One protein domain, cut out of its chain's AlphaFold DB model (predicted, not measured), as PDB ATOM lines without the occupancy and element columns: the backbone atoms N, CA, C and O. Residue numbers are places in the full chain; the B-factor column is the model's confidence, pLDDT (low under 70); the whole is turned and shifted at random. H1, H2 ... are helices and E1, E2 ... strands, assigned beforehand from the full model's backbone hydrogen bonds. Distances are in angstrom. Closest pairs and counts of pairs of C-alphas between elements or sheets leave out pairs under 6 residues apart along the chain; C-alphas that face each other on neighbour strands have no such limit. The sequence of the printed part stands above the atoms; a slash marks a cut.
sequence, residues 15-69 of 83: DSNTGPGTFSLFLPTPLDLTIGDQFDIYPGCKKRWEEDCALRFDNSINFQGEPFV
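What this domain is: This is residues 15 to 69 of the 83 residues of the protein "Phage_BR0599 domain-containing protein" of marine sediment metagenome (UniProt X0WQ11). What shape is this? It is a rod with little regular structure: antiparallel hairpin E1-E2 in one half, then helix H1 in the other, residues 28 to 42 sticking out. How is it built? The printed part has 55 residues, 17 in named elements, mixed in class. It is only just extended, with radius of gyration of the C-alphas 15.6 A and spans 46 by 19 by 19 A.

Where its parts are: Where are the strands? E1, residues 15 to 19, 12.6 A long, begins at C-alpha 15 (409.229, 448.025, 645.450); E2 is residues 22 to 25. And the helix? H1, residues 49 to 56, ends at C-alpha 56 (395.145, 443.616, 633.399).

How they stand to each other: How do E1 and E2 pair? They are antiparallel at 166 degrees; N 15 and O 24, 2.9 A apart, are within hydrogen-bond range. And H1? It is apart from E1, with 2 of 4 O i to N i+4 pairs within range.

The domain as a whole: How large? The farthest C-alphas, Ile 35 and Val 69, are 47.8 A apart. Any cut? The printed part has no cut, link E2 to H1 is long, and no printed residue is under 70.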
ATOM      1  N   ASP A  15     409.675 446.696 645.047       94.81
ATOM      2  CA  ASP A  15     409.229 448.025 645.450       94.81
ATOM      3  C   ASP A  15     408.992 448.911 644.217       94.81
ATOM      4  O   ASP A  15     407.906 449.456 644.019       94.81
ATOM      5  N   SER A  16     409.973 448.975 643.314       93.88
ATOM      6  CA  SER A  16     409.863 449.756 642.086       93.88
ATOM      7  C   SER A  16     410.582 449.107 640.905       93.88
ATOM      8  O   SER A  16     411.504 448.302 641.049       93.88
ATOM      9  N   ASN A  17     410.137 449.476 639.706       92.56
ATOM     10  CA  ASN A  17     410.834 449.203 638.457       92.56
ATOM     11  C   ASN A  17     411.504 450.510 638.016       92.56
ATOM     12  O   ASN A  17     410.814 451.454 637.631       92.56
ATOM     13  N   THR A  18     412.830 450.565 638.116       90.75
ATOM     14  CA  THR A  18     413.626 451.769 637.837       90.75
ATOM     15  C   THR A  18     414.126 451.831 636.392       90.75
ATOM     16  O   THR A  18     414.708 452.834 635.985       90.75
ATOM     17  N   GLY A  19     413.889 450.785 635.596       90.00
ATOM     18  CA  GLY A  19     414.270 450.706 634.192       90.00
ATOM     19  C   GLY A  19     414.126 449.284 633.640       90.00
ATOM     20  O   GLY A  19     413.892 448.342 634.397       90.00
ATOM     21  N   PRO A  20     414.280 449.075 632.324       90.00
ATOM     22  CA  PRO A  20     414.179 447.745 631.726       90.00
ATOM     23  C   PRO A  20     415.089 446.729 632.436       90.00
ATOM     24  O   PRO A  20     416.309 446.867 632.442       90.00
ATOM     25  N   GLY A  21     414.485 445.725 633.077       87.88
ATOM     26  CA  GLY A  21     415.204 444.689 633.826       87.88
ATOM     27  C   GLY A  21     415.856 445.143 635.139       87.88
ATOM     28  O   GLY A  21     416.579 444.351 635.736       87.88
ATOM     29  N   THR A  22     415.611 446.374 635.602       93.38
ATOM     30  CA  THR A  22     416.170 446.908 636.855       93.38
ATOM     31  C   THR A  22     415.059 447.128 637.877       93.38
ATOM     32  O   THR A  22     414.108 447.872 637.639       93.38
ATOM     33  N   PHE A  23     415.184 446.475 639.031       93.88
ATOM     34  CA  PHE A  23     414.165 446.471 640.079       93.88
ATOM     35  C   PHE A  23     414.786 446.826 641.432       93.88
ATOM     36  O   PHE A  23     415.876 446.348 641.749       93.88
ATOM     37  N   SER A  24     414.080 447.617 642.243       94.75
ATOM     38  CA  SER A  24     414.362 447.738 643.678       94.75
ATOM     39  C   SER A  24     413.536 446.711 644.450       94.75
ATOM     40  O   SER A  24     412.385 446.429 644.108       94.75
ATOM     41  N   LEU A  25     414.122 446.135 645.497       95.25
ATOM     42  CA  LEU A  25     413.418 445.240 646.410       95.25
ATOM     43  C   LEU A  25     412.989 446.012 647.654       95.25
ATOM     44  O   LEU A  25     413.742 446.849 648.144       95.25
ATOM     45  N   PHE A  26     411.813 445.682 648.188       96.00
ATOM     46  CA  PHE A  26     411.316 446.300 649.421       96.00
ATOM     47  C   PHE A  26     412.200 445.958 650.630       96.00
ATOM     48  O   PHE A  26     412.473 446.794 651.486       96.00
ATOM     49  N   LEU A  27     412.697 444.720 650.671       96.44
ATOM     50  CA  LEU A  27     413.692 444.259 651.636       96.44
ATOM     51  C   LEU A  27     414.875 443.623 650.903       96.44
ATOM     52  O   LEU A  27     414.666 442.956 649.882       96.44
ATOM     53  N   PRO A  28     416.101 443.742 651.440       95.88
ATOM     54  CA  PRO A  28     417.265 443.083 650.867       95.88
ATOM     55  C   PRO A  28     417.119 441.556 650.903       95.88
ATOM     56  O   PRO A  28     416.371 440.972 651.706       95.88
ATOM     57  N   THR A  29     417.849 440.880 650.021       96.31
ATOM     58  CA  THR A  29     418.018 439.428 650.109       96.31
ATOM     59  C   THR A  29     418.885 439.069 651.322       96.31
ATOM     60  O   THR A  29     419.726 439.870 651.722       96.31
ATOM     61  N   PRO A  30     418.688 437.893 651.947       96.50
ATOM     62  CA  PRO A  30     419.492 437.476 653.100       96.50
ATOM     63  C   PRO A  30     420.979 437.306 652.776       96.50
ATOM     64  O   PRO A  30     421.817 437.481 653.653       96.50
ATOM     65  N   LEU A  31     421.285 436.922 651.535       97.31
ATOM     66  CA  LEU A  31     422.636 436.721 651.023       97.31
ATOM     67  C   LEU A  31     422.834 437.564 649.763       97.31
ATOM     68  O   LEU A  31     421.860 437.915 649.085       97.31
ATOM     69  N   ASP A  32     424.090 437.843 649.432       95.94
ATOM     70  CA  ASP A  32     424.448 438.591 648.230       95.94
ATOM     71  C   ASP A  32     424.028 437.850 646.950       95.94
ATOM     72  O   ASP A  32     423.991 436.616 646.889       95.94
ATOM     73  N   LEU A  33     423.690 438.627 645.921       95.06
ATOM     74  CA  LEU A  33     423.329 438.126 644.596       95.06
ATOM     75  C   LEU A  33     424.570 437.972 643.724       95.06
ATOM     76  O   LEU A  33     425.470 438.811 643.758       95.06
ATOM     77  N   THR A  34     424.588 436.933 642.892       96.00
ATOM     78  CA  THR A  34     425.656 436.719 641.908       96.00
ATOM     79  C   THR A  34     425.098 436.790 640.488       96.00
ATOM     80  O   THR A  34     423.970 436.375 640.214       96.00
ATOM     81  N   ILE A  35     425.892 437.319 639.552       96.38
ATOM     82  CA  ILE A  35     425.530 437.332 638.129       96.38
ATOM     83  C   ILE A  35     425.301 435.889 637.658       96.38
ATOM     84  O   ILE A  35     426.155 435.026 637.843       96.38
ATOM     85  N   GLY A  36     424.151 435.648 637.027       96.00
ATOM     86  CA  GLY A  36     423.726 434.318 636.580       96.00
ATOM     87  C   GLY A  36     422.666 433.667 637.473       96.00
ATOM     88  O   GLY A  36     422.085 432.660 637.065       96.00
ATOM     89  N   ASP A  37     422.359 434.248 638.637       96.50
ATOM     90  CA  ASP A  37     421.244 433.795 639.466       96.50
ATOM     91  C   ASP A  37     419.904 433.941 638.730       96.50
ATOM     92  O   ASP A  37     419.571 434.983 638.164       96.50
ATOM     93  N   GLN A  38     419.114 432.871 638.750       97.25
ATOM     94  CA  GLN A  38     417.819 432.790 638.095       97.25
ATOM     95  C   GLN A  38     416.705 433.014 639.110       97.25
ATOM     96  O   GLN A  38     416.701 432.442 640.202       97.25
ATOM     97  N   PHE A  39     415.701 433.784 638.715       95.81
ATOM     98  CA  PHE A  39     414.494 434.010 639.497       95.81
ATOM     99  C   PHE A  39     413.284 434.159 638.579       95.81
ATOM    100  O   PHE A  39     413.420 434.452 637.393       95.81
ATOM    101  N   ASP A  40     412.106 433.943 639.148       95.75
ATOM    102  CA  ASP A  40     410.831 434.265 638.515       95.75
ATOM    103  C   ASP A  40     410.310 435.591 639.063       95.75
ATOM    104  O   ASP A  40     410.298 435.810 640.285       95.75
ATOM    105  N   ILE A  41     409.855 436.446 638.153       94.00
ATOM    106  CA  ILE A  41     409.176 437.703 638.447       94.00
ATOM    107  C   ILE A  41     407.713 437.585 638.033       94.00
ATOM    108  O   ILE A  41     407.398 437.082 636.956       94.00
ATOM    109  N   TYR A  42     406.825 438.071 638.892       93.69
ATOM    110  CA  TYR A  42     405.399 438.137 638.609       93.69
ATOM    111  C   TYR A  42     404.986 439.598 638.418       93.69
ATOM    112  O   TYR A  42     405.535 440.479 639.085       93.69
ATOM    113  N   PRO A  43     404.033 439.881 637.516       91.81
ATOM    114  CA  PRO A  43     403.487 441.222 637.370       91.81
ATOM    115  C   PRO A  43     402.867 441.704 638.688       91.81
ATOM    116  O   PRO A  43     402.077 440.991 639.305       91.81
ATOM    117  N   GLY A  44     403.189 442.934 639.094       91.12
ATOM    118  CA  GLY A  44     402.572 443.555 640.267       91.12
ATOM    119  C   GLY A  44     401.061 443.759 640.095       91.12
ATOM    120  O   GLY A  44     400.576 443.967 638.980       91.12
ATOM    121  N   CYS A  45     400.337 443.731 641.215       93.00
ATOM    122  CA  CYS A  45     398.913 444.042 641.311       93.00
ATOM    123  C   CYS A  45     398.727 445.096 642.406       93.00
ATOM    124  O   CYS A  45     398.928 444.799 643.583       93.00
ATOM    125  N   LYS A  46     398.342 446.326 642.034       93.94
ATOM    126  CA  LYS A  46     398.080 447.408 643.004       93.94
ATOM    127  C   LYS A  46     396.717 447.270 643.694       93.94
ATOM    128  O   LYS A  46     396.311 448.170 644.422       93.94
ATOM    129  N   LYS A  47     396.045 446.129 643.504       94.88
ATOM    130  CA  LYS A  47     394.771 445.752 644.129       94.88
ATOM    131  C   LYS A  47     393.605 446.688 643.785       94.88
ATOM    132  O   LYS A  47     392.641 446.748 644.542       94.88
ATOM    133  N   ARG A  48     393.650 447.382 642.643       95.81
ATOM    134  CA  ARG A  48     392.499 448.139 642.130       95.81
ATOM    135  C   ARG A  48     391.607 447.237 641.284       95.81
ATOM    136  O   ARG A  48     392.106 446.401 640.526       95.81
ATOM    137  N   TRP A  49     390.294 447.391 641.436       97.12
ATOM    138  CA  TRP A  49     389.318 446.517 640.783       97.12
ATOM    139  C   TRP A  49     389.355 446.650 639.259       97.12
ATOM    140  O   TRP A  49     389.506 445.645 638.568       97.12
ATOM    141  N   GLU A  50     389.275 447.873 638.734       96.88
ATOM    142  CA  GLU A  50     389.153 448.099 637.293       96.88
ATOM    143  C   GLU A  50     390.493 447.907 636.570       96.88
ATOM    144  O   GLU A  50     390.611 447.051 635.696       96.88
ATOM    145  N   GLU A  51     391.533 448.648 636.959       96.88
ATOM    146  CA  GLU A  51     392.787 448.696 636.198       96.88
ATOM    147  C   GLU A  51     393.645 447.444 636.364       96.88
ATOM    148  O   GLU A  51     394.274 446.992 635.404       96.88
ATOM    149  N   ASP A  52     393.701 446.888 637.577       95.81
ATOM    150  CA  ASP A  52     394.521 445.712 637.845       95.81
ATOM    151  C   ASP A  52     393.690 444.432 637.663       95.81
ATOM    152  O   ASP A  52     394.025 443.590 636.833       95.81
ATOM    153  N   CYS A  53     392.596 444.267 638.408       96.44
ATOM    154  CA  CYS A  53     391.891 442.984 638.453       96.44
ATOM    155  C   CYS A  53     391.096 442.670 637.174       96.44
ATOM    156  O   CYS A  53     391.244 441.574 636.633       96.44
ATOM    157  N   ALA A  54     390.290 443.613 636.678       96.56
ATOM    158  CA  ALA A  54     389.471 443.422 635.485       96.56
ATOM    159  C   ALA A  54     390.288 443.576 634.193       96.56
ATOM    160  O   ALA A  54     390.346 442.650 633.393       96.56
ATOM    161  N   LEU A  55     390.957 444.714 633.996       97.25
ATOM    162  CA  LEU A  55     391.619 445.019 632.723       97.25
ATOM    163  C   LEU A  55     392.934 444.255 632.524       97.25
ATOM    164  O   LEU A  55     393.183 443.724 631.444       97.25
ATOM    165  N   ARG A  56     393.806 444.215 633.538       95.94
ATOM    166  CA  ARG A  56     395.145 443.616 633.399       95.94
ATOM    167  C   ARG A  56     395.149 442.100 633.591       95.94
ATOM    168  O   ARG A  56     395.938 441.428 632.928       95.94
ATOM    169  N   PHE A  57     394.343 441.582 634.515       97.00
ATOM    170  CA  PHE A  57     394.353 440.164 634.896       97.00
ATOM    171  C   PHE A  57     393.098 439.380 634.490       97.00
ATOM    172  O   PHE A  57     393.115 438.163 634.654       97.00
ATOM    173  N   ASP A  58     392.050 440.038 633.982       97.56
ATOM    174  CA  ASP A  58     390.774 439.412 633.593       97.56
ATOM    175  C   ASP A  58     390.199 438.473 634.674       97.56
ATOM    176  O   ASP A  58     389.766 437.351 634.420       97.56
ATOM    177  N   ASN A  59     390.262 438.911 635.937       96.94
ATOM    178  CA  ASN A  59     389.893 438.098 637.102       96.94
ATOM    179  C   ASN A  59     388.943 438.828 638.065       96.94
ATOM    180  O   ASN A  59     388.965 438.609 639.278       96.94
ATOM    181  N   SER A  60     388.097 439.706 637.525       96.38
ATOM    182  CA  SER A  60     387.172 440.544 638.303       96.38
ATOM    183  C   SER A  60     386.207 439.737 639.179       96.38
ATOM    184  O   SER A  60     385.872 440.180 640.275       96.38
ATOM    185  N   ILE A  61     385.808 438.535 638.743       97.12
ATOM    186  CA  ILE A  61     384.897 437.649 639.488       97.12
ATOM    187  C   ILE A  61     385.481 437.158 640.821       97.12
ATOM    188  O   ILE A  61     384.731 436.870 641.747       97.12
ATOM    189  N   ASN A  62     386.811 437.091 640.938       96.94
ATOM    190  CA  ASN A  62     387.501 436.679 642.163       96.94
ATOM    191  C   ASN A  62     388.088 437.874 642.932       96.94
ATOM    192  O   ASN A  62     388.980 437.691 643.766       96.94
ATOM    193  N   PHE A  63     387.630 439.101 642.662       97.00
ATOM    194  CA  PHE A  63     388.054 440.271 643.421       97.00
ATOM    195  C   PHE A  63     387.439 440.256 644.826       97.00
ATOM    196  O   PHE A  63     386.225 440.298 644.983       97.00
ATOM    197  N   GLN A  64     388.283 440.219 645.856       96.12
ATOM    198  CA  GLN A  64     387.877 440.105 647.266       96.12
ATOM    199  C   GLN A  64     387.866 441.461 647.994       96.12
ATOM    200  O   GLN A  64     388.175 441.539 649.180       96.12
ATOM    201  N   GLY A  65     387.598 442.542 647.266       95.12
ATOM    202  CA  GLY A  65     387.458 443.887 647.821       95.12
ATOM    203  C   GLY A  65     386.059 444.447 647.595       95.12
ATOM    204  O   GLY A  65     385.206 443.802 646.990       95.12
ATOM    205  N   GLU A  66     385.851 445.684 648.036       94.94
ATOM    206  CA  GLU A  66     384.543 446.344 648.053       94.94
ATOM    207  C   GLU A  66     384.553 447.617 647.182       94.94
ATOM    208  O   GLU A  66     384.465 448.730 647.693       94.94
ATOM    209  N   PRO A  67     384.702 447.496 645.848       93.94
ATOM    210  CA  PRO A  67     384.964 448.649 644.981       93.94
ATOM    211  C   PRO A  67     383.760 449.587 644.823       93.94
ATOM    212  O   PRO A  67     383.923 450.716 644.372       93.94
ATOM    213  N   PHE A  68     382.560 449.118 645.170       92.25
ATOM    214  CA  PHE A  68     381.305 449.851 644.993       92.25
ATOM    215  C   PHE A  68     380.661 450.266 646.314       92.25
ATOM    216  O   PHE A  68     379.530 450.748 646.300       92.25
ATOM    217  N   VAL A  69     381.337 450.061 647.449       94.00
ATOM    218  CA  VAL A  69     380.828 450.577 648.720       94.00
ATOM    219  C   VAL A  69     380.851 452.106 648.646       94.00
ATOM    220  O   VAL A  69     381.912 452.686 648.401       94.00
TER     221      VAL A  69